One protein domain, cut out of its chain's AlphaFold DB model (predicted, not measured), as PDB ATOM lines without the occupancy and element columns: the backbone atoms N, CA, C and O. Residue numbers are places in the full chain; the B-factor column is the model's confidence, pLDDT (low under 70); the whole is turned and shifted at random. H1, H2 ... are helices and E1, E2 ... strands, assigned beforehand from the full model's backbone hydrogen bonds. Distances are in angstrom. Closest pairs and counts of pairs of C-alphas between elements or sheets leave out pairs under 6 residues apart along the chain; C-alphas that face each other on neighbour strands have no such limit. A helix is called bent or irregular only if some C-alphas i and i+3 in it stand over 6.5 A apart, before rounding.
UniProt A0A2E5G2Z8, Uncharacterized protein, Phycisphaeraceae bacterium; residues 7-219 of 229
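What this domain is: This is residues 7 to 219 of the 229 residues of an uncharacterized protein of Phycisphaeraceae bacterium (UniProt A0A2E5G2Z8). A twisted sheet of seven strands forms the middle layer, with H4, H6b and H7 over one face and H1 and the short H3 on the other; residues 211 to 219 stick out as a tail. The 213 printed residues, of mixed class, have eight named helices and seven named strands in the order E1 H1 H2 E2 H3 E3 H4 E4 E5 H5 H6 E6 H7 E7 H8. The mixed sheet runs E3 E4 E5 E2 E1 E6 E7. The whole is compact, with a radius of gyration of the C-alphas of 17.0 A and spans of 49 by 48 by 37 A.

How they stand to each other: E3, residues 65 to 69, is antiparallel to E4, residues 93 to 102, with N 67 and O 96 2.8 A apart. E4 and E5, residues 109 to 118, are a hairpin, with N 99 and O 112 2.8 A apart. The other neighbours are parallel: E5 and E2, residues 39 to 47, with N 44 to O 113 2.8 A; E2 and E1, residues 7 to 11, with N 43 to O 8 2.8 A; E1 and E6, residues 176 to 181, with N 9 to O 177 2.9 A; E6 and E7, residues 200 to 205, with N 203 to O 178 2.8 A. The sheet curls round H1, residues 21 to 31, where Thr 31 and Gly 110 of E5 have the closest C-alphas, 4.7 A. H2, residues 33 to 38, and H3, residues 57 to 60, are on the sheet. H6, residues 149 to 168, assigned as one helix by its hydrogen bonds, is bent, C-alphas 156 and 159 being 7.0 A apart; its arms H6a, up to 156, and H6b, from 159, stand at 46 degrees. H4, residues 80 to 90, touches H6b at a shallow tilt of 11 degrees, opposite ways, closest at C-alphas 82 and 167, 5.6 A. H7, residues 182 to 195, touches H6a with residues 184 to 188 alone, closest at C-alphas 187 and 155, 5.3 A. H5, residues 124 to 138, only just touches H6a, with 3 pairs of C-alphas within 8 A, closest at 127 and 156, 6.6 A. H8, residues 210 to 217, touches no helix. Units E1, H1 H2, E2 and E6, H7, E7, parallel neighbour strands joined through helices, and split units E2, H3, E3 and E5, H5 H6, E6, with strands between, have right-handed crossovers. Every O i to N i+4 pair is within hydrogen-bond range in H1, H2, H5, H6b and H8, but 5 of 7 in H4, 3 of 4 in H6a and 7 of 10 in H7; H3 is too short for one.

Where its parts are: E1 begins at C-alpha 7 (159.693, 186.830, 179.648), and H8 ends at C-alpha 217 (137.127, 205.230, 155.587). E5 spans 28.6 A, E4 28.5 A, E2 23.5 A, H7 20.8 A and H5 20.5 A. H7 is irregular, with C-alphas 184 and 187 7.0 A apart, and H4 only just, with 82 and 85 6.6 A apart.

The domain as a whole: The C-alphas of Asn 78 and His 219 are farthest apart, 55.2 A. The printed part has no cut and no long link. Its mean pLDDT is 87.7; residues 15 to 22, 50 to 54, 104 to 108 and 207 to 219 are under 70.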
ATOM      1  N   THR A   7     158.929 186.258 180.765       96.06
ATOM      2  CA  THR A   7     159.693 186.830 179.648       96.06
ATOM      3  C   THR A   7     158.740 187.058 178.490       96.06
ATOM      4  O   THR A   7     158.048 186.126 178.078       96.06
ATOM      5  N   LEU A   8     158.679 188.293 177.997       96.00
ATOM      6  CA  LEU A   8     157.777 188.691 176.924       96.00
ATOM      7  C   LEU A   8     158.579 189.110 175.691       96.00
ATOM      8  O   LEU A   8     159.496 189.924 175.800       96.00
ATOM      9  N   ALA A   9     158.206 188.588 174.525       96.56
ATOM     10  CA  ALA A   9     158.724 189.013 173.231       96.56
ATOM     11  C   ALA A   9     157.606 189.698 172.437       96.56
ATOM     12  O   ALA A   9     156.604 189.066 172.125       96.56
ATOM     13  N   HIS A  10     157.762 190.975 172.115       95.12
ATOM     14  CA  HIS A  10     156.790 191.761 171.360       95.12
ATOM     15  C   HIS A  10     157.270 191.903 169.916       95.12
ATOM     16  O   HIS A  10     158.248 192.598 169.660       95.12
ATOM     17  N   ILE A  11     156.587 191.247 168.982       94.25
ATOM     18  CA  ILE A  11     156.868 191.347 167.549       94.25
ATOM     19  C   ILE A  11     156.099 192.549 167.001       94.25
ATOM     20  O   ILE A  11     154.865 192.562 167.053       94.25
ATOM     21  N   THR A  12     156.813 193.569 166.528       87.94
ATOM     22  CA  THR A  12     156.239 194.855 166.111       87.94
ATOM     23  C   THR A  12     157.122 195.576 165.091       87.94
ATOM     24  O   THR A  12     158.345 195.456 165.113       87.94
ATOM     25  N   HIS A  13     156.498 196.362 164.214       79.50
ATOM     26  CA  HIS A  13     157.191 197.263 163.289       79.50
ATOM     27  C   HIS A  13     157.707 198.538 163.971       79.50
ATOM     28  O   HIS A  13     158.638 199.166 163.485       79.50
ATOM     29  N   GLU A  14     157.152 198.883 165.138       72.75
ATOM     30  CA  GLU A  14     157.548 200.043 165.951       72.75
ATOM     31  C   GLU A  14     158.551 199.658 167.056       72.75
ATOM     32  O   GLU A  14     158.533 200.205 168.160       72.75
ATOM     33  N   ALA A  15     159.411 198.659 166.812       63.75
ATOM     34  CA  ALA A  15     160.394 198.219 167.810       63.75
ATOM     35  C   ALA A  15     161.383 199.348 168.176       63.75
ATOM     36  O   ALA A  15     161.865 199.420 169.309       63.75
ATOM     37  N   VAL A  16     161.648 200.252 167.226       60.56
ATOM     38  CA  VAL A  16     162.578 201.381 167.367       60.56
ATOM     39  C   VAL A  16     161.871 202.706 167.106       60.56
ATOM     40  O   VAL A  16     161.815 203.562 168.001       60.56
ATOM     41  N   ASP A  17     161.292 202.858 165.919       61.19
ATOM     42  CA  ASP A  17     160.688 204.115 165.499       61.19
ATOM     43  C   ASP A  17     159.240 204.231 165.973       61.19
ATOM     44  O   ASP A  17     158.422 203.328 165.810       61.19
ATOM     45  N   HIS A  18     158.935 205.377 166.585       58.62
ATOM     46  CA  HIS A  18     157.592 205.737 167.039       58.62
ATOM     47  C   HIS A  18     156.805 206.297 165.851       58.62
ATOM     48  O   HIS A  18     156.546 207.497 165.772       58.62
ATOM     49  N   ILE A  19     156.503 205.437 164.881       50.47
ATOM     50  CA  ILE A  19     155.796 205.840 163.658       50.47
ATOM     51  C   ILE A  19     154.283 205.946 163.924       50.47
ATOM     52  O   ILE A  19     153.591 206.700 163.236       50.47
ATOM     53  N   GLY A  20     153.766 205.277 164.964       54.75
ATOM     54  CA  GLY A  20     152.339 205.210 165.262       54.75
ATOM     55  C   GLY A  20     151.994 205.092 166.751       54.75
ATOM     56  O   GLY A  20     152.722 205.522 167.650       54.75
ATOM     57  N   GLY A  21     150.794 204.572 167.022       60.53
ATOM     58  CA  GLY A  21     150.263 204.431 168.381       60.53
ATOM     59  C   GLY A  21     150.893 203.282 169.175       60.53
ATOM     60  O   GLY A  21     150.886 203.323 170.409       60.53
ATOM     61  N   ILE A  22     151.472 202.278 168.504       68.06
ATOM     62  CA  ILE A  22     151.967 201.056 169.153       68.06
ATOM     63  C   ILE A  22     153.200 201.362 170.007       68.06
ATOM     64  O   ILE A  22     153.282 200.894 171.145       68.06
ATOM     65  N   GLY A  23     154.123 202.190 169.517       70.44
ATOM     66  CA  GLY A  23     155.320 202.608 170.245       70.44
ATOM     67  C   GLY A  23     154.980 203.346 171.541       70.44
ATOM     68  O   GLY A  23     155.576 203.078 172.585       70.44
ATOM     69  N   THR A  24     153.937 204.183 171.520       73.81
ATOM     70  CA  THR A  24     153.441 204.878 172.724       73.81
ATOM     71  C   THR A  24     152.846 203.893 173.735       73.81
ATOM     72  O   THR A  24     153.120 203.993 174.934       73.81
ATOM     73  N   VAL A  25     152.077 202.904 173.266       79.12
ATOM     74  CA  VAL A  25     151.530 201.841 174.126       79.12
ATOM     75  C   VAL A  25     152.654 201.015 174.754       79.12
ATOM     76  O   VAL A  25     152.623 200.771 175.960       79.12
ATOM     77  N   LEU A  26     153.666 200.622 173.976       82.62
ATOM     78  CA  LEU A  26     154.810 199.858 174.476       82.62
ATOM     79  C   LEU A  26     155.622 200.660 175.498       82.62
ATOM     80  O   LEU A  26     155.956 200.123 176.552       82.62
ATOM     81  N   ALA A  27     155.867 201.949 175.251       83.75
ATOM     82  CA  ALA A  27     156.542 202.822 176.207       83.75
ATOM     83  C   ALA A  27     155.773 202.922 177.538       83.75
ATOM     84  O   ALA A  27     156.370 202.770 178.609       83.75
ATOM     85  N   GLY A  28     154.448 203.105 177.487       84.88
ATOM     86  CA  GLY A  28     153.591 203.123 178.679       84.88
ATOM     87  C   GLY A  28     153.540 201.776 179.410       84.88
ATOM     88  O   GLY A  28     153.547 201.721 180.640       84.88
ATOM     89  N   LEU A  29     153.547 200.670 178.666       87.31
ATOM     90  CA  LEU A  29     153.581 199.317 179.219       87.31
ATOM     91  C   LEU A  29     154.907 199.051 179.952       87.31
ATOM     92  O   LEU A  29     154.893 198.656 181.115       87.31
ATOM     93  N   ILE A  30     156.043 199.313 179.298       90.81
ATOM     94  CA  ILE A  30     157.399 199.041 179.808       90.81
ATOM     95  C   ILE A  30     157.716 199.879 181.054       90.81
ATOM     96  O   ILE A  30     158.404 199.415 181.966       90.81
ATOM     97  N   THR A  31     157.198 201.105 181.119       90.38
ATOM     98  CA  THR A  31     157.367 201.998 182.275       90.38
ATOM     99  C   THR A  31     156.369 201.705 183.403       90.38
ATOM    100  O   THR A  31     156.583 202.118 184.537       90.38
ATOM    101  N   SER A  32     155.306 200.929 183.173       90.56
ATOM    102  CA  SER A  32     154.313 200.628 184.210       90.56
ATOM    103  C   SER A  32     154.873 199.767 185.349       90.56
ATOM    104  O   SER A  32     155.366 198.655 185.145       90.56
ATOM    105  N   LYS A  33     154.676 200.213 186.599       89.56
ATOM    106  CA  LYS A  33     155.062 199.461 187.811       89.56
ATOM    107  C   LYS A  33     154.442 198.063 187.861       89.56
ATOM    108  O   LYS A  33     155.094 197.104 188.273       89.56
ATOM    109  N   ASN A  34     153.185 197.936 187.429       90.06
ATOM    110  CA  ASN A  34     152.489 196.651 187.411       90.06
ATOM    111  C   ASN A  34     153.161 195.682 186.440       90.06
ATOM    112  O   ASN A  34     153.391 194.527 186.799       90.06
ATOM    113  N   TYR A  35     153.534 196.164 185.257       90.75
ATOM    114  CA  TYR A  35     154.240 195.372 184.262       90.75
ATOM    115  C   TYR A  35     155.619 194.935 184.777       90.75
ATOM    116  O   TYR A  35     155.893 193.740 184.854       90.75
ATOM    117  N   GLN A  36     156.433 195.868 185.278       90.94
ATOM    118  CA  GLN A  36     157.772 195.580 185.819       90.94
ATOM    119  C   GLN A  36     157.755 194.632 187.037       90.94
ATOM    120  O   GLN A  36     158.709 193.884 187.300       90.94
ATOM    121  N   SER A  37     156.656 194.624 187.800       91.06
ATOM    122  CA  SER A  37     156.479 193.690 188.918       91.06
ATOM    123  C   SER A  37     156.266 192.241 188.463       91.06
ATOM    124  O   SER A  37     156.600 191.322 189.212       91.06
ATOM    125  N   GLN A  38     155.756 192.028 187.244       92.88
ATOM    126  CA  GLN A  38     155.390 190.709 186.711       92.88
ATOM    127  C   GLN A  38     156.303 190.231 185.581       92.88
ATOM    128  O   GLN A  38     156.396 189.030 185.348       92.88
ATOM    129  N   VAL A  39     156.988 191.143 184.897       93.62
ATOM    130  CA  VAL A  39     157.837 190.852 183.744       93.62
ATOM    131  C   VAL A  39     159.296 191.040 184.134       93.62
ATOM    132  O   VAL A  39     159.673 192.039 184.746       93.62
ATOM    133  N   ARG A  40     160.118 190.033 183.840       93.25
ATOM    134  CA  ARG A  40     161.566 190.054 184.078       93.25
ATOM    135  C   ARG A  40     162.324 190.561 182.863       93.25
ATOM    136  O   ARG A  40     163.311 191.266 183.037       93.25
ATOM    137  N   ARG A  41     161.892 190.161 181.668       95.25
ATOM    138  CA  ARG A  41     162.516 190.534 180.397       95.25
ATOM    139  C   ARG A  41     161.445 190.922 179.399       95.25
ATOM    140  O   ARG A  41     160.466 190.195 179.229       95.25
ATOM    141  N   THR A  42     161.688 192.033 178.727       96.12
ATOM    142  CA  THR A  42     160.902 192.502 177.593       96.12
ATOM    143  C   THR A  42     161.836 192.590 176.409       96.12
ATOM    144  O   THR A  42     162.847 193.283 176.492       96.12
ATOM    145  N   ILE A  43     161.506 191.881 175.337       97.00
ATOM    146  CA  ILE A  43     162.279 191.857 174.100       97.00
ATOM    147  C   ILE A  43     161.379 192.384 172.991       97.00
ATOM    148  O   ILE A  43     160.372 191.763 172.664       97.00
ATOM    149  N   LEU A  44     161.711 193.535 172.423       95.75
ATOM    150  CA  LEU A  44     161.052 194.052 171.230       95.75
ATOM    151  C   LEU A  44     161.745 193.465 170.009       95.75
ATOM    152  O   LEU A  44     162.971 193.499 169.925       95.75
ATOM    153  N   VAL A  45     160.978 192.913 169.079       96.50
ATOM    154  CA  VAL A  45     161.501 192.271 167.875       96.50
ATOM    155  C   VAL A  45     160.885 192.922 166.652       96.50
ATOM    156  O   VAL A  45     159.661 193.019 166.564       96.50
ATOM    157  N   GLY A  46     161.718 193.329 165.700       94.12
ATOM    158  CA  GLY A  46     161.258 193.980 164.476       94.12
ATOM    159  C   GLY A  46     162.265 193.882 163.330       94.12
ATOM    160  O   GLY A  46     163.395 193.426 163.531       94.12
ATOM    161  N   PRO A  47     161.865 194.284 162.115       93.00
ATOM    162  CA  PRO A  47     162.792 194.425 161.004       93.00
ATOM    163  C   PRO A  47     163.710 195.642 161.213       93.00
ATOM    164  O   PRO A  47     163.352 196.602 161.898       93.00
ATOM    165  N   ILE A  48     164.899 195.621 160.610       89.06
ATOM    166  CA  ILE A  48     165.718 196.832 160.464       89.06
ATOM    167  C   ILE A  48     165.067 197.721 159.403       89.06
ATOM    168  O   ILE A  48     164.873 197.274 158.277       89.06
ATOM    169  N   GLN A  49     164.751 198.969 159.757       76.44
ATOM    170  CA  GLN A  49     164.148 199.925 158.822       76.44
ATOM    171  C   GLN A  49     165.180 200.777 158.080       76.44
ATOM    172  O   GLN A  49     164.984 201.088 156.908       76.44
ATOM    173  N   ASP A  50     166.290 201.125 158.738       69.81
ATOM    174  CA  ASP A  50     167.322 201.977 158.154       69.81
ATOM    175  C   ASP A  50     168.702 201.304 158.172       69.81
ATOM    176  O   ASP A  50     169.293 201.041 159.223       69.81
ATOM    177  N   HIS A  51     169.237 201.040 156.979       63.03
ATOM    178  CA  HIS A  51     170.623 200.599 156.793       63.03
ATOM    179  C   HIS A  51     171.613 201.774 156.746       63.03
ATOM    180  O   HIS A  51     172.824 201.560 156.804       63.03
ATOM    181  N   LEU A  52     171.109 203.005 156.626       55.44
ATOM    182  CA  LEU A  52     171.844 204.251 156.425       55.44
ATOM    183  C   LEU A  52     171.930 205.086 157.714       55.44
ATOM    184  O   LEU A  52     171.925 206.310 157.666       55.44
ATOM    185  N   ALA A  53     172.094 204.444 158.871       60.19
ATOM    186  CA  ALA A  53     172.458 205.139 160.103       60.19
ATOM    187  C   ALA A  53     173.965 204.988 160.376       60.19
ATOM    188  O   ALA A  53     174.467 203.875 160.550       60.19
ATOM    189  N   THR A  54     174.695 206.108 160.417       67.00
ATOM    190  CA  THR A  54     176.164 206.148 160.579       67.00
ATOM    191  C   THR A  54     176.648 205.942 162.025       67.00
ATOM    192  O   THR A  54     177.832 206.108 162.302       67.00
ATOM    193  N   ASP A  55     175.771 205.539 162.944       83.06
ATOM    194  CA  ASP A  55     176.130 205.134 164.304       83.06
ATOM    195  C   ASP A  55     175.349 203.866 164.696       83.06
ATOM    196  O   ASP A  55     174.114 203.896 164.672       83.06
ATOM    197  N   PRO A  56     176.017 202.755 165.061       83.81
ATOM    198  CA  PRO A  56     175.346 201.519 165.459       83.81
ATOM    199  C   PRO A  56     174.329 201.716 166.588       83.81
ATOM    200  O   PRO A  56     173.265 201.101 166.557       83.81
ATOM    201  N   GLU A  57     174.626 202.586 167.560       87.06
ATOM    202  CA  GLU A  57     173.780 202.797 168.743       87.06
ATOM    203  C   GLU A  57     172.424 203.411 168.387       87.06
ATOM    204  O   GLU A  57     171.385 202.969 168.882       87.06
ATOM    205  N   SER A  58     172.424 204.362 167.449       84.69
ATOM    206  CA  SER A  58     171.207 205.020 166.965       84.69
ATOM    207  C   SER A  58     170.169 204.059 166.367       84.69
ATOM    208  O   SER A  58     168.979 204.366 166.394       84.69
ATOM    209  N   ARG A  59     170.576 202.859 165.918       84.94
ATOM    210  CA  ARG A  59     169.655 201.841 165.378       84.94
ATOM    211  C   ARG A  59     168.690 201.282 166.408       84.94
ATOM    212  O   ARG A  59     167.669 200.729 166.025       84.94
ATOM    213  N   LEU A  60     169.009 201.381 167.697       86.38
ATOM    214  CA  LEU A  60     168.106 200.958 168.770       86.38
ATOM    215  C   LEU A  60     167.256 202.121 169.302       86.38
ATOM    216  O   LEU A  60     166.504 201.937 170.258       86.38
ATOM    217  N   GLY A  61     167.347 203.300 168.679       82.00
ATOM    218  CA  GLY A  61     166.678 204.524 169.103       82.00
ATOM    219  C   GLY A  61     167.459 205.288 170.175       82.00
ATOM    220  O   GLY A  61     168.556 204.902 170.578       82.00
ATOM    221  N   ASP A  62     166.880 206.396 170.640       82.31
ATOM    222  CA  ASP A  62     167.532 207.284 171.608       82.31
ATOM    223  C   ASP A  62     167.938 206.555 172.903       82.31
ATOM    224  O   ASP A  62     167.159 205.798 173.491       82.31
ATOM    225  N   GLY A  63     169.186 206.772 173.330       83.75
ATOM    226  CA  GLY A  63     169.794 206.107 174.486       83.75
ATOM    227  C   GLY A  63     170.056 204.602 174.322       83.75
ATOM    228  O   GLY A  63     170.363 203.941 175.317       83.75
ATOM    229  N   GLY A  64     169.919 204.057 173.111       89.31
ATOM    230  CA  GLY A  64     170.181 202.657 172.797       89.31
ATOM    231  C   GLY A  64     171.622 202.223 173.088       89.31
ATOM    232  O   GLY A  64     172.561 203.010 173.019       89.31
ATOM    233  N   THR A  65     171.795 200.953 173.455       94.62
ATOM    234  CA  THR A  65     173.105 200.309 173.610       94.62
ATOM    235  C   THR A  65     173.120 198.958 172.899       94.62
ATOM    236  O   THR A  65     172.538 197.983 173.378       94.62
ATOM    237  N   VAL A  66     173.817 198.880 171.772       95.19
ATOM    238  CA  VAL A  66     174.081 197.691 170.970       95.19
ATOM    239  C   VAL A  66     175.036 196.784 171.727       95.19
ATOM    240  O   VAL A  66     176.143 197.160 172.120       95.19
ATOM    241  N   LEU A  67     174.600 195.549 171.924       96.81
ATOM    242  CA  LEU A  67     175.376 194.486 172.552       96.81
ATOM    243  C   LEU A  67     175.938 193.527 171.498       96.81
ATOM    244  O   LEU A  67     177.034 192.996 171.673       96.81
ATOM    245  N   TYR A  68     175.215 193.349 170.396       97.50
ATOM    246  CA  TYR A  68     175.606 192.540 169.252       97.50
ATOM    247  C   TYR A  68     175.122 193.199 167.955       97.50
ATOM    248  O   TYR A  68     173.984 193.650 167.882       97.50
ATOM    249  N   SER A  69     175.963 193.245 166.929       95.56
ATOM    250  CA  SER A  69     175.576 193.640 165.572       95.56
ATOM    251  C   SER A  69     176.486 192.940 164.576       95.56
ATOM    252  O   SER A  69     177.697 193.181 164.569       95.56
ATOM    253  N   SER A  70     175.932 192.090 163.713       94.19
ATOM    254  CA  SER A  70     176.721 191.506 162.620       94.19
ATOM    255  C   SER A  70     177.048 192.512 161.526       94.19
ATOM    256  O   SER A  70     178.119 192.414 160.926       94.19
ATOM    257  N   ILE A  71     176.186 193.512 161.320       91.56
ATOM    258  CA  ILE A  71     176.396 194.586 160.341       91.56
ATOM    259  C   ILE A  71     177.628 195.414 160.727       91.56
ATOM    260  O   ILE A  71     178.496 195.675 159.897       91.56
ATOM    261  N   ASP A  72     177.741 195.755 162.012       91.75
ATOM    262  CA  ASP A  72     178.788 196.642 162.532       91.75
ATOM    263  C   ASP A  72     179.967 195.865 163.151       91.75
ATOM    264  O   ASP A  72     180.916 196.457 163.664       91.75
ATOM    265  N   LYS A  73     179.923 194.524 163.091       93.25
ATOM    266  CA  LYS A  73     180.913 193.592 163.667       93.25
ATOM    267  C   LYS A  73     181.134 193.794 165.174       93.25
ATOM    268  O   LYS A  73     182.255 193.668 165.670       93.25
ATOM    269  N   ILE A  74     180.058 194.075 165.901       95.50
ATOM    270  CA  ILE A  74     180.050 194.276 167.351       95.50
ATOM    271  C   ILE A  74     179.617 192.980 168.039       95.50
ATOM    272  O   ILE A  74     178.579 192.414 167.708       95.50
ATOM    273  N   ASP A  75     180.376 192.538 169.040       96.81
ATOM    274  CA  ASP A  75     179.970 191.462 169.948       96.81
ATOM    275  C   ASP A  75     180.504 191.722 171.363       96.81
ATOM    276  O   ASP A  75     181.560 191.232 171.761       96.81
ATOM    277  N   ARG A  76     179.794 192.559 172.126       96.06
ATOM    278  CA  ARG A  76     180.211 192.986 173.475       96.06
ATOM    279  C   ARG A  76     179.941 191.926 174.543       96.06
ATOM    280  O   ARG A  76     180.480 192.012 175.643       96.06
ATOM    281  N   VAL A  77     179.091 190.950 174.235       94.75
ATOM    282  CA  VAL A  77     178.542 189.969 175.189       94.75
ATOM    283  C   VAL A  77     178.750 188.516 174.741       94.75
ATOM    284  O   VAL A  77     178.181 187.604 175.337       94.75
ATOM    285  N   ASN A  78     179.597 188.286 173.734       95.50
ATOM    286  CA  ASN A  78     179.927 186.971 173.172       95.50
ATOM    287  C   ASN A  78     178.700 186.190 172.657       95.50
ATOM    288  O   ASN A  78     178.597 184.973 172.836       95.50
ATOM    289  N   LEU A  79     177.754 186.886 172.020       96.25
ATOM    290  CA  LEU A  79     176.551 186.303 171.422       96.25
ATOM    291  C   LEU A  79     176.781 185.749 170.010       96.25
ATOM    292  O   LEU A  79     175.916 185.031 169.506       96.25
ATOM    293  N   ALA A  80     177.937 185.997 169.383       95.88
ATOM    294  CA  ALA A  80     178.217 185.520 168.030       95.88
ATOM    295  C   ALA A  80     178.065 184.000 167.877       95.88
ATOM    296  O   ALA A  80     177.540 183.538 166.869       95.88
ATOM    297  N   SER A  81     178.485 183.209 168.869       95.88
ATOM    298  CA  SER A  81     178.363 181.742 168.821       95.88
ATOM    299  C   SER A  81     176.909 181.258 168.827       95.88
ATOM    300  O   SER A  81     176.623 180.183 168.306       95.88
ATOM    301  N   LYS A  82     175.996 182.059 169.389       96.38
ATOM    302  CA  LYS A  82     174.561 181.774 169.475       96.38
ATOM    303  C   LYS A  82     173.795 182.290 168.256       96.38
ATOM    304  O   LYS A  82     172.912 181.596 167.764       96.38
ATOM    305  N   LEU A  83     174.134 183.486 167.767       97.69
ATOM    306  CA  LEU A  83     173.366 184.178 166.725       97.69
ATOM    307  C   LEU A  83     173.863 183.911 165.297       97.69
ATOM    308  O   LEU A  83     173.033 183.791 164.399       97.69
ATOM    309  N   ARG A  84     175.170 183.707 165.069       97.19
ATOM    310  CA  ARG A  84     175.699 183.416 163.718       97.19
ATOM    311  C   ARG A  84     175.080 182.194 163.038       97.19
ATOM    312  O   ARG A  84     174.849 182.264 161.835       97.19
ATOM    313  N   PRO A  85     174.772 181.086 163.742       97.81
ATOM    314  CA  PRO A  85     174.064 179.972 163.117       97.81
ATOM    315  C   PRO A  85     172.700 180.375 162.542       97.81
ATOM    316  O   PRO A  85     172.318 179.871 161.487       97.81
ATOM    317  N   VAL A  86     171.985 181.296 163.202       97.75
ATOM    318  CA  VAL A  86     170.703 181.833 162.717       97.75
ATOM    319  C   VAL A  86     170.943 182.714 161.491       97.75
ATOM    320  O   VAL A  86     170.321 182.498 160.455       97.75
ATOM    321  N   GLU A  87     171.903 183.635 161.571       97.25
ATOM    322  CA  GLU A  87     172.284 184.515 160.456       97.25
ATOM    323  C   GLU A  87     172.643 183.721 159.200       97.25
ATOM    324  O   GLU A  87     172.135 184.005 158.120       97.25
ATOM    325  N   TRP A  88     173.459 182.674 159.335       97.06
ATOM    326  CA  TRP A  88     173.860 181.828 158.211       97.06
ATOM    327  C   TRP A  88     172.716 180.984 157.663       97.06
ATOM    328  O   TRP A  88     172.591 180.846 156.448       97.06
ATOM    329  N   ALA A  89     171.878 180.414 158.534       97.06
ATOM    330  CA  ALA A  89     170.765 179.581 158.096       97.06
ATOM    331  C   ALA A  89     169.759 180.388 157.266       97.06
ATOM    332  O   ALA A  89     169.299 179.914 156.223       97.06
ATOM    333  N   PHE A  90     169.439 181.601 157.718       97.50
ATOM    334  CA  PHE A  90     168.414 182.445 157.112       97.50
ATOM    335  C   PHE A  90     168.959 183.511 156.162       97.50
ATOM    336  O   PHE A  90     168.164 184.142 155.476       97.50
ATOM    337  N   ASN A  91     170.281 183.665 156.058       97.38
ATOM    338  CA  ASN A  91     170.948 184.722 155.295       97.38
ATOM    339  C   ASN A  91     170.455 186.130 155.678       97.38
ATOM    340  O   ASN A  91     170.100 186.925 154.812       97.38
ATOM    341  N   VAL A  92     170.417 186.399 156.986       96.56
ATOM    342  CA  VAL A  92     169.987 187.672 157.588       96.56
ATOM    343  C   VAL A  92     171.115 188.274 158.420       96.56
ATOM    344  O   VAL A  92     172.010 187.556 158.871       96.56
ATOM    345  N   ALA A  93     171.041 189.575 158.682       95.31
ATOM    346  CA  ALA A  93     171.862 190.226 159.698       95.31
ATOM    347  C   ALA A  93     171.032 190.510 160.956       95.31
ATOM    348  O   ALA A  93     169.818 190.692 160.879       95.31
ATOM    349  N   ILE A  94     171.674 190.534 162.122       96.50
ATOM    350  CA  ILE A  94     171.013 190.714 163.416       96.50
ATOM    351  C   ILE A  94     171.704 191.838 164.187       96.50
ATOM    352  O   ILE A  94     172.933 191.878 164.296       96.50
ATOM    353  N   VAL A  95     170.894 192.717 164.769       95.56
ATOM    354  CA  VAL A  95     171.302 193.719 165.755       95.56
ATOM    355  C   VAL A  95     170.535 193.443 167.041       95.56
ATOM    356  O   VAL A  95     169.323 193.265 167.029       95.56
ATOM    357  N   TYR A  96     171.235 193.390 168.163       97.38
ATOM    358  CA  TYR A  96     170.641 193.161 169.468       97.38
ATOM    359  C   TYR A  96     171.255 194.090 170.507       97.38
ATOM    360  O   TYR A  96     172.473 194.285 170.560       97.38
ATOM    361  N   GLY A  97     170.417 194.628 171.380       96.38
ATOM    362  CA  GLY A  97     170.874 195.449 172.483       96.38
ATOM    363  C   GLY A  97     169.753 195.849 173.417       96.38
ATOM    364  O   GLY A  97     168.769 195.129 173.564       96.38
ATOM    365  N   LYS A  98     169.933 196.982 174.083       95.19
ATOM    366  CA  LYS A  98     169.018 197.499 175.098       95.19
ATOM    367  C   LYS A  98     168.634 198.929 174.785       95.19
ATOM    368  O   LYS A  98     169.445 199.678 174.247       95.19
ATOM    369  N   ARG A  99     167.421 199.306 175.165       91.06
ATOM    370  CA  ARG A  99     166.907 200.660 175.011       91.06
ATOM    371  C   ARG A  99     166.163 201.094 176.277       91.06
ATOM    372  O   ARG A  99     165.261 200.375 176.723       91.06
ATOM    373  N   PRO A 100     166.504 202.256 176.856       90.56
ATOM    374  CA  PRO A 100     165.740 202.837 177.946       90.56
ATOM    375  C   PRO A 100     164.442 203.476 177.430       90.56
ATOM    376  O   PRO A 100     164.408 204.098 176.373       90.56
ATOM    377  N   TYR A 101     163.384 203.376 178.228       87.19
ATOM    378  CA  TYR A 101     162.099 204.035 178.010       87.19
ATOM    379  C   TYR A 101     161.824 205.017 179.145       87.19
ATOM    380  O   TYR A 101     162.005 204.695 180.325       87.19
ATOM    381  N   ARG A 102     161.375 206.220 178.779       82.19
ATOM    382  CA  ARG A 102     160.985 207.284 179.712       82.19
ATOM    383  C   ARG A 102     159.711 207.951 179.211       82.19
ATOM    384  O   ARG A 102     159.623 208.279 178.032       82.19
ATOM    385  N   LEU A 103     158.752 208.169 180.104       74.75
ATOM    386  CA  LEU A 103     157.586 209.002 179.815       74.75
ATOM    387  C   LEU A 103     157.925 210.467 180.117       74.75
ATOM    388  O   LEU A 103     158.572 210.776 181.118       74.75
ATOM    389  N   HIS A 104     157.510 211.382 179.239       67.31
ATOM    390  CA  HIS A 104     157.764 212.811 179.422       67.31
ATOM    391  C   HIS A 104     157.132 213.321 180.725       67.31
ATOM    392  O   HIS A 104     155.916 213.282 180.887       67.31
ATOM    393  N   GLY A 105     157.966 213.847 181.626       65.19
ATOM    394  CA  GLY A 105     157.524 214.438 182.892       65.19
ATOM    395  C   GLY A 105     157.399 213.461 184.064       65.19
ATOM    396  O   GLY A 105     157.048 213.900 185.156       65.19
ATOM    397  N   GLU A 106     157.723 212.176 183.881       66.31
ATOM    398  CA  GLU A 106     157.717 211.181 184.959       66.31
ATOM    399  C   GLU A 106     159.132 210.685 185.294       66.31
ATOM    400  O   GLU A 106     159.971 210.492 184.415       66.31
ATOM    401  N   GLU A 107     159.400 210.418 186.578       69.12
ATOM    402  CA  GLU A 107     160.643 209.756 187.024       69.12
ATOM    403  C   GLU A 107     160.659 208.249 186.718       69.12
ATOM    404  O   GLU A 107     161.662 207.565 186.942       69.12
ATOM    405  N   VAL A 108     159.540 207.699 186.242       67.75
ATOM    406  CA  VAL A 108     159.406 206.265 186.008       67.75
ATOM    407  C   VAL A 108     160.124 205.893 184.717       67.75
ATOM    408  O   VAL A 108     159.818 206.383 183.630       67.75
ATOM    409  N   THR A 109     161.101 205.002 184.853       84.44
ATOM    410  CA  THR A 109     161.919 204.514 183.746       84.44
ATOM    411  C   THR A 109     161.726 203.015 183.575       84.44
ATOM    412  O   THR A 109     161.387 202.299 184.520       84.44
ATOM    413  N   GLY A 110     161.913 202.541 182.350       88.12
ATOM    414  CA  GLY A 110     161.979 201.122 182.028       88.12
ATOM    415  C   GLY A 110     163.105 200.852 181.040       88.12
ATOM    416  O   GLY A 110     163.694 201.776 180.483       88.12
ATOM    417  N   GLU A 111     163.413 199.584 180.825       92.00
ATOM    418  CA  GLU A 111     164.380 199.135 179.825       92.00
ATOM    419  C   GLU A 111     163.768 197.946 179.092       92.00
ATOM    420  O   GLU A 111     163.160 197.077 179.722       92.00
ATOM    421  N   ALA A 112     163.934 197.908 177.775       94.62
ATOM    422  CA  ALA A 112     163.657 196.720 176.988       94.62
ATOM    423  C   ALA A 112     164.896 196.312 176.197       94.62
ATOM    424  O   ALA A 112     165.719 197.139 175.799       94.62
ATOM    425  N   GLU A 113     165.016 195.015 175.971       96.38
ATOM    426  CA  GLU A 113     165.904 194.478 174.960       96.38
ATOM    427  C   GLU A 113     165.272 194.710 173.587       96.38
ATOM    428  O   GLU A 113     164.050 194.658 173.439       96.38
ATOM    429  N   VAL A 114     166.095 194.962 172.580       95.69
ATOM    430  CA  VAL A 114     165.651 195.183 171.204       95.69
ATOM    431  C   VAL A 114     166.434 194.238 170.305       95.69
ATOM    432  O   VAL A 114     167.662 194.206 170.362       95.69
ATOM    433  N   LEU A 115     165.716 193.454 169.508       97.00
ATOM    434  CA  LEU A 115     166.226 192.503 168.529       97.00
ATOM    435  C   LEU A 115     165.736 192.925 167.145       97.00
ATOM    436  O   LEU A 115     164.558 192.784 166.823       97.00
ATOM    437  N   LEU A 116     166.645 193.421 166.320       95.56
ATOM    438  CA  LEU A 116     166.359 193.815 164.950       95.56
ATOM    439  C   LEU A 116     166.983 192.831 163.979       95.56
ATOM    440  O   LEU A 116     168.115 192.382 164.175       95.56
ATOM    441  N   ILE A 117     166.244 192.515 162.923       95.75
ATOM    442  CA  ILE A 117     166.675 191.570 161.897       95.75
ATOM    443  C   ILE A 117     166.591 192.248 160.532       95.75
ATOM    444  O   ILE A 117     165.556 192.791 160.155       95.75
ATOM    445  N   ASP A 118     167.693 192.215 159.792       93.81
ATOM    446  CA  ASP A 118     167.724 192.612 158.390       93.81
ATOM    447  C   ASP A 118     167.082 191.515 157.539       93.81
ATOM    448  O   ASP A 118     167.651 190.433 157.385       93.81
ATOM    449  N   VAL A 119     165.901 191.803 156.995       92.62
ATOM    450  CA  VAL A 119     165.118 190.878 156.160       92.62
ATOM    451  C   VAL A 119     165.190 191.209 154.662       92.62
ATOM    452  O   VAL A 119     164.511 190.571 153.846       92.62
ATOM    453  N   PHE A 120     166.008 192.193 154.265       90.88
ATOM    454  CA  PHE A 120     166.205 192.531 152.851       90.88
ATOM    455  C   PHE A 120     166.983 191.439 152.123       90.88
ATOM    456  O   PHE A 120     166.683 191.122 150.968       90.88
ATOM    457  N   GLN A 121     167.929 190.814 152.822       89.94
ATOM    458  CA  GLN A 121     168.523 189.548 152.417       89.94
ATOM    459  C   GLN A 121     167.848 188.408 153.179       89.94
ATOM    460  O   GLN A 121     167.577 188.509 154.369       89.94
ATOM    461  N   THR A 122     167.523 187.333 152.467       93.81
ATOM    462  CA  THR A 122     166.925 186.133 153.057       93.81
ATOM    463  C   THR A 122     167.293 184.914 152.228       93.81
ATOM    464  O   THR A 122     167.554 185.019 151.028       93.81
ATOM    465  N   ASN A 123     167.295 183.741 152.852       96.69
ATOM    466  CA  ASN A 123     167.416 182.462 152.171       96.69
ATOM    467  C   ASN A 123     166.067 182.112 151.503       96.69
ATOM    468  O   ASN A 123     165.097 181.833 152.220       96.69
ATOM    469  N   PRO A 124     165.971 182.126 150.159       95.50
ATOM    470  CA  PRO A 124     164.702 181.927 149.465       95.50
ATOM    471  C   PRO A 124     164.160 180.504 149.626       95.50
ATOM    472  O   PRO A 124     162.949 180.325 149.728       95.50
ATOM    473  N   ASP A 125     165.031 179.496 149.706       97.06
ATOM    474  CA  ASP A 125     164.609 178.098 149.824       97.06
ATOM    475  C   ASP A 125     163.916 177.852 151.165       97.06
ATOM    476  O   ASP A 125     162.831 177.269 151.216       97.06
ATOM    477  N   ARG A 126     164.498 178.367 152.256       95.88
ATOM    478  CA  ARG A 126     163.885 178.278 153.590       95.88
ATOM    479  C   ARG A 126     162.575 179.049 153.660       95.88
ATOM    480  O   ARG A 126     161.577 178.493 154.111       95.88
ATOM    481  N   LEU A 127     162.558 180.278 153.141       96.62
ATOM    482  CA  LEU A 127     161.350 181.099 153.100       96.62
ATOM    483  C   LEU A 127     160.211 180.391 152.350       96.62
ATOM    484  O   LEU A 127     159.072 180.385 152.813       96.62
ATOM    485  N   ASN A 128     160.508 179.759 151.215       96.81
ATOM    486  CA  ASN A 128     159.513 179.031 150.430       96.81
ATOM    487  C   ASN A 128     158.996 177.782 151.159       96.81
ATOM    488  O   ASN A 128     157.797 177.502 151.111       96.81
ATOM    489  N   ILE A 129     159.862 177.062 151.881       97.12
ATOM    490  CA  ILE A 129     159.444 175.952 152.748       97.12
ATOM    491  C   ILE A 129     158.523 176.462 153.862       97.12
ATOM    492  O   ILE A 129     157.485 175.853 154.123       97.12
ATOM    493  N   PHE A 130     158.853 177.589 154.492       97.19
ATOM    494  CA  PHE A 130     158.011 178.185 155.524       97.19
ATOM    495  C   PHE A 130     156.631 178.581 154.984       97.19
ATOM    496  O   PHE A 130     155.614 178.169 155.543       97.19
ATOM    497  N   LYS A 131     156.573 179.274 153.840       96.94
ATOM    498  CA  LYS A 131     155.316 179.610 153.144       96.94
ATOM    499  C   LYS A 131     154.484 178.366 152.818       96.94
ATOM    500  O   LYS A 131     153.278 178.346 153.058       96.94
ATOM    501  N   LEU A 132     155.125 177.296 152.344       97.25
ATOM    502  CA  LEU A 132     154.451 176.020 152.099       97.25
ATOM    503  C   LEU A 132     153.841 175.443 153.385       97.25
ATOM    504  O   LEU A 132     152.699 174.984 153.366       97.25
ATOM    505  N   ARG A 133     154.564 175.489 154.509       97.38
ATOM    506  CA  ARG A 133     154.063 175.004 155.807       97.38
ATOM    507  C   ARG A 133     152.906 175.849 156.333       97.38
ATOM    508  O   ARG A 133     151.954 175.288 156.881       97.38
ATOM    509  N   LEU A 134     152.959 177.167 156.132       96.69
ATOM    510  CA  LEU A 134     151.864 178.083 156.457       96.69
ATOM    511  C   LEU A 134     150.601 177.744 155.656       96.69
ATOM    512  O   LEU A 134     149.510 177.676 156.227       96.69
ATOM    513  N   TRP A 135     150.747 177.451 154.363       96.62
ATOM    514  CA  TRP A 135     149.642 176.985 153.528       96.62
ATOM    515  C   TRP A 135     149.087 175.636 154.004       96.62
ATOM    516  O   TRP A 135     147.890 175.516 154.252       96.62
ATOM    517  N   GLN A 136     149.944 174.631 154.185       97.31
ATOM    518  CA  GLN A 136     149.520 173.272 154.542       97.31
ATOM    519  C   GLN A 136     148.836 173.187 155.911       97.31
ATOM    520  O   GLN A 136     147.934 172.372 156.089       97.31
ATOM    521  N   THR A 137     149.265 174.010 156.869       96.56
ATOM    522  CA  THR A 137     148.775 173.939 158.255       96.56
ATOM    523  C   THR A 137     147.622 174.905 158.511       96.56
ATOM    524  O   THR A 137     146.678 174.557 159.215       96.56
ATOM    525  N   PHE A 138     147.684 176.114 157.945       95.62
ATOM    526  CA  PHE A 138     146.750 177.200 158.264       95.62
ATOM    527  C   PHE A 138     145.941 177.696 157.060       95.62
ATOM    528  O   PHE A 138     145.066 178.541 157.229       95.62
ATOM    529  N   GLY A 139     146.217 177.211 155.847       95.19
ATOM    530  CA  GLY A 139     145.556 177.688 154.631       95.19
ATOM    531  C   GLY A 139     145.969 179.106 154.222       95.19
ATOM    532  O   GLY A 139     145.227 179.774 153.503       95.19
ATOM    533  N   LEU A 140     147.132 179.593 154.674       93.31
ATOM    534  CA  LEU A 140     147.640 180.908 154.280       93.31
ATOM    535  C   LEU A 140     148.336 180.830 152.917       93.31
ATOM    536  O   LEU A 140     149.447 180.320 152.804       93.31
ATOM    537  N   ASP A 141     147.671 181.338 151.882       93.12
ATOM    538  CA  ASP A 141     148.200 181.362 150.517       93.12
ATOM    539  C   ASP A 141     149.095 182.590 150.289       93.12
ATOM    540  O   ASP A 141     148.618 183.683 149.970       93.12
ATOM    541  N   SER A 142     150.407 182.401 150.440       92.75
ATOM    542  CA  SER A 142     151.408 183.450 150.225       92.75
ATOM    543  C   SER A 142     151.449 183.984 148.792       92.75
ATOM    544  O   SER A 142     151.816 185.142 148.606       92.75
ATOM    545  N   SER A 143     151.035 183.205 147.784       91.44
ATOM    546  CA  SER A 143     151.103 183.628 146.372       91.44
ATOM    547  C   SER A 143     150.210 184.839 146.073       91.44
ATOM    548  O   SER A 143     150.459 185.612 145.147       91.44
ATOM    549  N   ARG A 144     149.183 185.052 146.904       91.31
ATOM    550  CA  ARG A 144     148.278 186.203 146.819       91.31
ATOM    551  C   ARG A 144     148.910 187.502 147.310       91.31
ATOM    552  O   ARG A 144     148.445 188.572 146.923       91.31
ATOM    553  N   TYR A 145     149.925 187.409 148.169       89.31
ATOM    554  CA  TYR A 145     150.446 188.536 148.943       89.31
ATOM    555  C   TYR A 145     151.949 188.764 148.762       89.31
ATOM    556  O   TYR A 145     152.431 189.819 149.139       89.31
ATOM    557  N   GLU A 146     152.684 187.849 148.126       86.06
ATOM    558  CA  GLU A 146     154.147 187.925 147.941       86.06
ATOM    559  C   GLU A 146     154.650 189.175 147.195       86.06
ATOM    560  O   GLU A 146     155.834 189.495 147.229       86.06
ATOM    561  N   LYS A 147     153.757 189.895 146.505       89.31
ATOM    562  CA  LYS A 147     154.068 191.175 145.848       89.31
ATOM    563  C   LYS A 147     153.937 192.380 146.783       89.31
ATOM    564  O   LYS A 147     154.381 193.467 146.427       89.31
ATOM    565  N   SER A 148     153.294 192.209 147.935       91.69
ATOM    566  CA  SER A 148     153.174 193.225 148.977       91.69
ATOM    567  C   SER A 148     154.380 193.123 149.903       91.69
ATOM    568  O   SER A 148     154.614 192.080 150.515       91.69
ATOM    569  N   TRP A 149     155.134 194.218 150.010       90.56
ATOM    570  CA  TRP A 149     156.257 194.292 150.939       90.56
ATOM    571  C   TRP A 149     155.800 194.094 152.385       90.56
ATOM    572  O   TRP A 149     156.390 193.287 153.090       90.56
ATOM    573  N   ASP A 150     154.681 194.710 152.772       86.50
ATOM    574  CA  ASP A 150     154.099 194.581 154.113       86.50
ATOM    575  C   ASP A 150     153.773 193.130 154.485       86.50
ATOM    576  O   ASP A 150     153.723 192.790 155.657       86.50
ATOM    577  N   TYR A 151     153.534 192.244 153.517       91.25
ATOM    578  CA  TYR A 151     153.412 190.815 153.796       91.25
ATOM    579  C   TYR A 151     154.784 190.134 153.853       91.25
ATOM    580  O   TYR A 151     155.090 189.413 154.805       91.25
ATOM    581  N   GLU A 152     155.608 190.354 152.828       93.31
ATOM    582  CA  GLU A 152     156.916 189.710 152.693       93.31
ATOM    583  C   GLU A 152     157.850 190.006 153.865       93.31
ATOM    584  O   GLU A 152     158.511 189.091 154.352       93.31
ATOM    585  N   GLU A 153     157.885 191.249 154.338       94.00
ATOM    586  CA  GLU A 153     158.753 191.707 155.421       94.00
ATOM    587  C   GLU A 153     158.571 190.855 156.685       94.00
ATOM    588  O   GLU A 153     159.533 190.276 157.197       94.00
ATOM    589  N   TYR A 154     157.330 190.678 157.149       94.44
ATOM    590  CA  TYR A 154     157.064 189.939 158.388       94.44
ATOM    591  C   TYR A 154     157.098 188.425 158.210       94.44
ATOM    592  O   TYR A 154     157.448 187.704 159.147       94.44
ATOM    593  N   VAL A 155     156.788 187.911 157.016       96.19
ATOM    594  CA  VAL A 155     156.974 186.480 156.727       96.19
ATOM    595  C   VAL A 155     158.459 186.124 156.721       96.19
ATOM    596  O   VAL A 155     158.829 185.077 157.250       96.19
ATOM    597  N   ARG A 156     159.319 187.007 156.201       96.56
ATOM    598  CA  ARG A 156     160.779 186.853 156.270       96.56
ATOM    599  C   ARG A 156     161.315 187.002 157.687       96.56
ATOM    600  O   ARG A 156     162.244 186.288 158.046       96.56
ATOM    601  N   LEU A 157     160.719 187.875 158.499       96.94
ATOM    602  CA  LEU A 157     161.101 188.070 159.899       96.94
ATOM    603  C   LEU A 157     160.814 186.838 160.776       96.94
ATOM    604  O   LEU A 157     161.550 186.578 161.726       96.94
ATOM    605  N   ALA A 158     159.754 186.087 160.466       96.75
ATOM    606  CA  ALA A 158     159.149 185.087 161.344       96.75
ATOM    607  C   ALA A 158     160.111 184.022 161.892       96.75
ATOM    608  O   ALA A 158     160.296 183.915 163.107       96.75
ATOM    609  N   GLU A 159     160.708 183.212 161.013       97.25
ATOM    610  CA  GLU A 159     161.611 182.144 161.441       97.25
ATOM    611  C   GLU A 159     162.900 182.709 162.066       97.25
ATOM    612  O   GLU A 159     163.225 182.299 163.184       97.25
ATOM    613  N   PRO A 160     163.609 183.683 161.454       97.62
ATOM    614  CA  PRO A 160     164.772 184.303 162.083       97.62
ATOM    615  C   PRO A 160     164.498 184.823 163.495       97.62
ATOM    616  O   PRO A 160     165.297 184.567 164.396       97.62
ATOM    617  N   ALA A 161     163.360 185.489 163.716       97.38
ATOM    618  CA  ALA A 161     162.955 185.984 165.029       97.38
ATOM    619  C   ALA A 161     162.772 184.844 166.036       97.38
ATOM    620  O   ALA A 161     163.327 184.899 167.134       97.38
ATOM    621  N   LEU A 162     162.049 183.783 165.662       97.44
ATOM    622  CA  LEU A 162     161.833 182.619 166.522       97.44
ATOM    623  C   LEU A 162     163.156 181.953 166.930       97.44
ATOM    624  O   LEU A 162     163.380 181.665 168.112       97.44
ATOM    625  N   TYR A 163     164.047 181.714 165.965       97.44
ATOM    626  CA  TYR A 163     165.322 181.044 166.221       97.44
ATOM    627  C   TYR A 163     166.310 181.944 166.973       97.44
ATOM    628  O   TYR A 163     166.996 181.459 167.875       97.44
ATOM    629  N   ALA A 164     166.344 183.248 166.685       97.69
ATOM    630  CA  ALA A 164     167.148 184.211 167.436       97.69
ATOM    631  C   ALA A 164     166.680 184.319 168.895       97.69
ATOM    632  O   ALA A 164     167.502 184.228 169.806       97.69
ATOM    633  N   LEU A 165     165.367 184.409 169.139       97.31
ATOM    634  CA  LEU A 165     164.810 184.367 170.494       97.31
ATOM    635  C   LEU A 165     165.185 183.059 171.197       97.31
ATOM    636  O   LEU A 165     165.672 183.085 172.323       97.31
ATOM    637  N   THR A 166     165.045 181.918 170.521       96.44
ATOM    638  CA  THR A 166     165.433 180.615 171.085       96.44
ATOM    639  C   THR A 166     166.915 180.568 171.472       96.44
ATOM    640  O   THR A 166     167.262 179.942 172.469       96.44
ATOM    641  N   ALA A 167     167.789 181.235 170.715       96.06
ATOM    642  CA  ALA A 167     169.218 181.307 171.008       96.06
ATOM    643  C   ALA A 167     169.552 182.266 172.175       96.06
ATOM    644  O   ALA A 167     170.505 182.030 172.926       96.06
ATOM    645  N   LEU A 168     168.778 183.345 172.338       96.19
ATOM    646  CA  LEU A 168     168.959 184.361 173.385       96.19
ATOM    647  C   LEU A 168     168.390 183.948 174.750       96.19
ATOM    648  O   LEU A 168     168.875 184.409 175.789       96.19
ATOM    649  N   LEU A 169     167.350 183.119 174.754       95.00
ATOM    650  CA  LEU A 169     166.648 182.678 175.956       95.00
ATOM    651  C   LEU A 169     167.348 181.464 176.588       95.00
ATOM    652  O   LEU A 169     167.870 180.590 175.900       95.00
ATOM    653  N   ASN A 170     167.353 181.413 177.916       92.81
ATOM    654  CA  ASN A 170     167.781 180.265 178.715       92.81
ATOM    655  C   ASN A 170     166.549 179.611 179.361       92.81
ATOM    656  O   ASN A 170     165.464 180.182 179.334       92.81
ATOM    657  N   ASP A 171     166.710 178.461 180.017       90.25
ATOM    658  CA  ASP A 171     165.577 177.703 180.578       90.25
ATOM    659  C   ASP A 171     164.724 178.511 181.572       90.25
ATOM    660  O   ASP A 171     163.503 178.415 181.561       90.25
ATOM    661  N   GLN A 172     165.344 179.390 182.366       90.44
ATOM    662  CA  GLN A 172     164.644 180.302 183.288       90.44
ATOM    663  C   GLN A 172     163.812 181.392 182.586       90.44
ATOM    664  O   GLN A 172     163.039 182.107 183.225       90.44
ATOM    665  N   ASP A 173     164.052 181.612 181.291       92.56
ATOM    666  CA  ASP A 173     163.317 182.547 180.447       92.56
ATOM    667  C   ASP A 173     162.109 181.887 179.760       92.56
ATOM    668  O   ASP A 173     161.336 182.593 179.112       92.56
ATOM    669  N   LEU A 174     161.935 180.568 179.913       91.56
ATOM    670  CA  LEU A 174     160.891 179.787 179.258       91.56
ATOM    671  C   LEU A 174     159.748 179.411 180.228       91.56
ATOM    672  O   LEU A 174     160.001 179.165 181.405       91.56
ATOM    673  N   PRO A 175     158.497 179.308 179.738       93.06
ATOM    674  CA  PRO A 175     158.085 179.653 178.381       93.06
ATOM    675  C   PRO A 175     158.100 181.173 178.155       93.06
ATOM    676  O   PRO A 175     157.662 181.953 179.002       93.06
ATOM    677  N   CYS A 176     158.589 181.594 176.989       95.25
ATOM    678  CA  CYS A 176     158.530 182.989 176.566       95.25
ATOM    679  C   CYS A 176     157.161 183.270 175.937       95.25
ATOM    680  O   CYS A 176     156.696 182.511 175.084       95.25
ATOM    681  N   ILE A 177     156.504 184.354 176.343       95.56
ATOM    682  CA  ILE A 177     155.215 184.739 175.769       95.56
ATOM    683  C   ILE A 177     155.473 185.688 174.595       95.56
ATOM    684  O   ILE A 177     155.969 186.799 174.778       95.56
ATOM    685  N   MET A 178     155.133 185.246 173.390       94.75
ATOM    686  CA  MET A 178     155.295 185.983 172.146       94.75
ATOM    687  C   MET A 178     154.008 186.736 171.805       94.75
ATOM    688  O   MET A 178     152.993 186.128 171.471       94.75
ATOM    689  N   PHE A 179     154.063 188.061 171.885       93.50
ATOM    690  CA  PHE A 179     153.003 188.980 171.496       93.50
ATOM    691  C   PHE A 179     153.187 189.399 170.041       93.50
ATOM    692  O   PHE A 179     154.129 190.117 169.714       93.50
ATOM    693  N   GLY A 180     152.275 188.979 169.170       91.00
ATOM    694  CA  GLY A 180     152.179 189.511 167.819       91.00
ATOM    695  C   GLY A 180     151.326 190.776 167.806       91.00
ATOM    696  O   GLY A 180     150.120 190.691 168.056       91.00
ATOM    697  N   HIS A 181     151.935 191.930 167.529       87.56
ATOM    698  CA  HIS A 181     151.206 193.186 167.368       87.56
ATOM    699  C   HIS A 181     150.740 193.350 165.925       87.56
ATOM    700  O   HIS A 181     151.556 193.419 165.006       87.56
ATOM    701  N   GLU A 182     149.421 193.415 165.754       85.19
ATOM    702  CA  GLU A 182     148.743 193.438 164.456       85.19
ATOM    703  C   GLU A 182     149.180 192.313 163.506       85.19
ATOM    704  O   GLU A 182     149.903 191.385 163.875       85.19
ATOM    705  N   PHE A 183     148.721 192.378 162.253       85.69
ATOM    706  CA  PHE A 183     149.023 191.376 161.227       85.69
ATOM    707  C   PHE A 183     150.530 191.102 161.084       85.69
ATOM    708  O   PHE A 183     150.921 189.990 160.744       85.69
ATOM    709  N   MET A 184     151.361 192.086 161.413       87.25
ATOM    710  CA  MET A 184     152.820 192.045 161.375       87.25
ATOM    711  C   MET A 184     153.413 190.997 162.324       87.25
ATOM    712  O   MET A 184     154.361 190.296 161.988       87.25
ATOM    713  N   GLY A 185     152.821 190.816 163.504       89.19
ATOM    714  CA  GLY A 185     153.262 189.791 164.449       89.19
ATOM    715  C   GLY A 185     152.776 188.372 164.128       89.19
ATOM    716  O   GLY A 185     153.276 187.406 164.711       89.19
ATOM    717  N   MET A 186     151.810 188.221 163.213       92.81
ATOM    718  CA  MET A 186     151.174 186.928 162.939       92.81
ATOM    719  C   MET A 186     152.133 185.874 162.384       92.81
ATOM    720  O   MET A 186     152.112 184.759 162.908       92.81
ATOM    721  N   PRO A 187     152.984 186.156 161.379       95.06
ATOM    722  CA  PRO A 187     153.884 185.140 160.844       95.06
ATOM    723  C   PRO A 187     154.813 184.537 161.906       95.06
ATOM    724  O   PRO A 187     154.976 183.320 161.951       95.06
ATOM    725  N   ALA A 188     155.356 185.359 162.811       95.56
ATOM    726  CA  ALA A 188     156.204 184.897 163.911       95.56
ATOM    727  C   ALA A 188     155.430 184.039 164.929       95.56
ATOM    728  O   ALA A 188     155.919 182.992 165.355       95.56
ATOM    729  N   ALA A 189     154.194 184.424 165.268       94.19
ATOM    730  CA  ALA A 189     153.332 183.614 166.129       94.19
ATOM    731  C   ALA A 189     152.995 182.254 165.487       94.19
ATOM    732  O   ALA A 189     153.071 181.218 166.143       94.19
ATOM    733  N   LEU A 190     152.687 182.227 164.186       95.19
ATOM    734  CA  LEU A 190     152.443 180.980 163.455       95.19
ATOM    735  C   LEU A 190     153.707 180.111 163.377       95.19
ATOM    736  O   LEU A 190     153.615 178.897 163.553       95.19
ATOM    737  N   ALA A 191     154.887 180.713 163.196       96.12
ATOM    738  CA  ALA A 191     156.160 179.999 163.279       96.12
ATOM    739  C   ALA A 191     156.365 179.376 164.669       96.12
ATOM    740  O   ALA A 191     156.751 178.213 164.774       96.12
ATOM    741  N   ALA A 192     156.040 180.101 165.744       95.25
ATOM    742  CA  ALA A 192     156.103 179.573 167.104       95.25
ATOM    743  C   ALA A 192     155.112 178.415 167.342       95.25
ATOM    744  O   ALA A 192     155.439 177.476 168.064       95.25
ATOM    745  N   ILE A 193     153.936 178.424 166.709       93.75
ATOM    746  CA  ILE A 193     152.999 177.288 166.759       93.75
ATOM    747  C   ILE A 193     153.574 176.070 166.018       93.75
ATOM    748  O   ILE A 193     153.440 174.945 166.498       93.75
ATOM    749  N   LEU A 194     154.225 176.286 164.872       94.50
ATOM    750  CA  LEU A 194     154.813 175.215 164.062       94.50
ATOM    751  C   LEU A 194     156.056 174.587 164.711       94.50
ATOM    752  O   LEU A 194     156.164 173.363 164.747       94.50
ATOM    753  N   ASP A 195     156.981 175.412 165.214       92.69
ATOM    754  CA  ASP A 195     158.335 174.991 165.608       92.69
ATOM    755  C   ASP A 195     158.739 175.399 167.031       92.69
ATOM    756  O   ASP A 195     159.834 175.065 167.485       92.69
ATOM    757  N   GLY A 196     157.876 176.092 167.776       81.00
ATOM    758  CA  GLY A 196     158.200 176.602 169.109       81.00
ATOM    759  C   GLY A 196     158.345 175.525 170.185       81.00
ATOM    760  O   GLY A 196     158.852 175.829 171.260       81.00
ATOM    761  N   GLN A 197     157.934 174.275 169.926       81.56
ATOM    762  CA  GLN A 197     158.168 173.103 170.794       81.56
ATOM    763  C   GLN A 197     157.763 173.314 172.272       81.56
ATOM    764  O   GLN A 197     158.419 172.817 173.184       81.56
ATOM    765  N   GLY A 198     156.711 174.098 172.530       83.25
ATOM    766  CA  GLY A 198     156.261 174.434 173.889       83.25
ATOM    767  C   GLY A 198     157.137 175.451 174.638       83.25
ATOM    768  O   GLY A 198     156.810 175.816 175.763       83.25
ATOM    769  N   LYS A 199     158.214 175.955 174.019       90.81
ATOM    770  CA  LYS A 199     159.056 177.039 174.559       90.81
ATOM    771  C   LYS A 199     158.389 178.409 174.448       90.81
ATOM    772  O   LYS A 199     158.780 179.333 175.157       90.81
ATOM    773  N   PHE A 200     157.390 178.532 173.575       93.88
ATOM    774  CA  PHE A 200     156.685 179.779 173.316       93.88
ATOM    775  C   PHE A 200     155.182 179.634 173.529       93.88
ATOM    776  O   PHE A 200     154.569 178.669 173.072       93.88
ATOM    777  N   LEU A 201     154.595 180.629 174.191       93.00
ATOM    778  CA  LEU A 201     153.152 180.843 174.256       93.00
ATOM    779  C   LEU A 201     152.817 182.055 173.391       93.00
ATOM    780  O   LEU A 201     153.431 183.101 173.556       93.00
ATOM    781  N   THR A 202     151.864 181.942 172.476       91.94
ATOM    782  CA  THR A 202     151.558 183.024 171.530       91.94
ATOM    783  C   THR A 202     150.312 183.792 171.946       91.94
ATOM    784  O   THR A 202     149.269 183.190 172.201       91.94
ATOM    785  N   VAL A 203     150.398 185.119 171.948       91.31
ATOM    786  CA  VAL A 203     149.271 186.039 172.117       91.31
ATOM    787  C   VAL A 203     149.226 186.953 170.901       91.31
ATOM    788  O   VAL A 203     150.250 187.476 170.473       91.31
ATOM    789  N   PHE A 204     148.043 187.160 170.339       87.56
ATOM    790  CA  PHE A 204     147.842 188.095 169.237       87.56
ATOM    791  C   PHE A 204     147.039 189.298 169.722       87.56
ATOM    792  O   PHE A 204     145.987 189.129 170.339       87.56
ATOM    793  N   HIS A 205     147.530 190.503 169.436       81.31
ATOM    794  CA  HIS A 205     146.849 191.746 169.773       81.31
ATOM    795  C   HIS A 205     146.788 192.658 168.546       81.31
ATOM    796  O   HIS A 205     147.794 193.236 168.134       81.31
ATOM    797  N   ALA A 206     145.598 192.774 167.958       75.88
ATOM    798  CA  ALA A 206     145.324 193.718 166.884       75.88
ATOM    799  C   ALA A 206     144.902 195.068 167.477       75.88
ATOM    800  O   ALA A 206     143.917 195.125 168.209       75.88
ATOM    801  N   HIS A 207     145.626 196.140 167.144       68.19
ATOM    802  CA  HIS A 207     145.247 197.505 167.532       68.19
ATOM    803  C   HIS A 207     144.167 198.091 166.610       68.19
ATOM    804  O   HIS A 207     143.448 199.008 166.998       68.19
ATOM    805  N   GLU A 208     143.997 197.521 165.414       65.69
ATOM    806  CA  GLU A 208     142.945 197.865 164.462       65.69
ATOM    807  C   GLU A 208     142.520 196.637 163.633       65.69
ATOM    808  O   GLU A 208     143.288 195.693 163.427       65.69
ATOM    809  N   CYS A 209     141.278 196.630 163.136       66.19
ATOM    810  CA  CYS A 209     140.779 195.609 162.216       66.19
ATOM    811  C   CYS A 209     140.724 196.163 160.782       66.19
ATOM    812  O   CYS A 209     139.886 197.012 160.474       66.19
ATOM    813  N   ALA A 210     141.586 195.653 159.892       60.41
ATOM    814  CA  ALA A 210     141.766 196.172 158.528       60.41
ATOM    815  C   ALA A 210     140.465 196.240 157.701       60.41
ATOM    816  O   ALA A 210     140.251 197.179 156.934       60.41
ATOM    817  N   THR A 211     139.563 195.269 157.875       58.81
ATOM    818  CA  THR A 211     138.264 195.260 157.185       58.81
ATOM    819  C   THR A 211     137.339 196.359 157.696       58.81
ATOM    820  O   THR A 211     136.680 197.015 156.893       58.81
ATOM    821  N   ALA A 212     137.312 196.600 159.008       60.25
ATOM    822  CA  ALA A 212     136.501 197.659 159.598       60.25
ATOM    823  C   ALA A 212     136.978 199.039 159.128       60.25
ATOM    824  O   ALA A 212     136.155 199.849 158.705       60.25
ATOM    825  N   ARG A 213     138.298 199.271 159.104       61.81
ATOM    826  CA  ARG A 213     138.889 200.526 158.626       61.81
ATOM    827  C   ARG A 213     138.501 200.834 157.185       61.81
ATOM    828  O   ARG A 213     137.945 201.893 156.919       61.81
ATOM    829  N   HIS A 214     138.716 199.885 156.272       58.00
ATOM    830  CA  HIS A 214     138.391 200.079 154.858       58.00
ATOM    831  C   HIS A 214     136.902 200.391 154.637       58.00
ATOM    832  O   HIS A 214     136.551 201.233 153.812       58.00
ATOM    833  N   ILE A 215     136.016 199.752 155.409       60.34
ATOM    834  CA  ILE A 215     134.572 199.999 155.344       60.34
ATOM    835  C   ILE A 215     134.220 201.404 155.858       60.34
ATOM    836  O   ILE A 215     133.389 202.075 155.240       60.34
ATOM    837  N   VAL A 216     134.830 201.852 156.960       56.75
ATOM    838  CA  VAL A 216     134.541 203.159 157.576       56.75
ATOM    839  C   VAL A 216     135.165 204.313 156.784       56.75
ATOM    840  O   VAL A 216     134.480 205.295 156.512       56.75
ATOM    841  N   GLU A 217     136.423 204.194 156.359       58.97
ATOM    842  CA  GLU A 217     137.127 205.230 155.587       58.97
ATOM    843  C   GLU A 217     136.620 205.334 154.138       58.97
ATOM    844  O   GLU A 217     136.692 206.400 153.530       58.97
ATOM    845  N   GLY A 218     136.052 204.254 153.588       54.59
ATOM    846  CA  GLY A 218     135.461 204.230 152.248       54.59
ATOM    847  C   GLY A 218     134.081 204.894 152.127       54.59
ATOM    848  O   GLY A 218     133.579 205.027 151.011       54.59
ATOM    849  N   HIS A 219     133.454 205.316 153.234       48.50
ATOM    850  CA  HIS A 219     132.139 205.968 153.231       48.50
ATOM    851  C   HIS A 219     132.240 207.447 153.646       48.50
ATOM    852  O   HIS A 219     132.480 207.741 154.820       48.50
TER     853      HIS A 219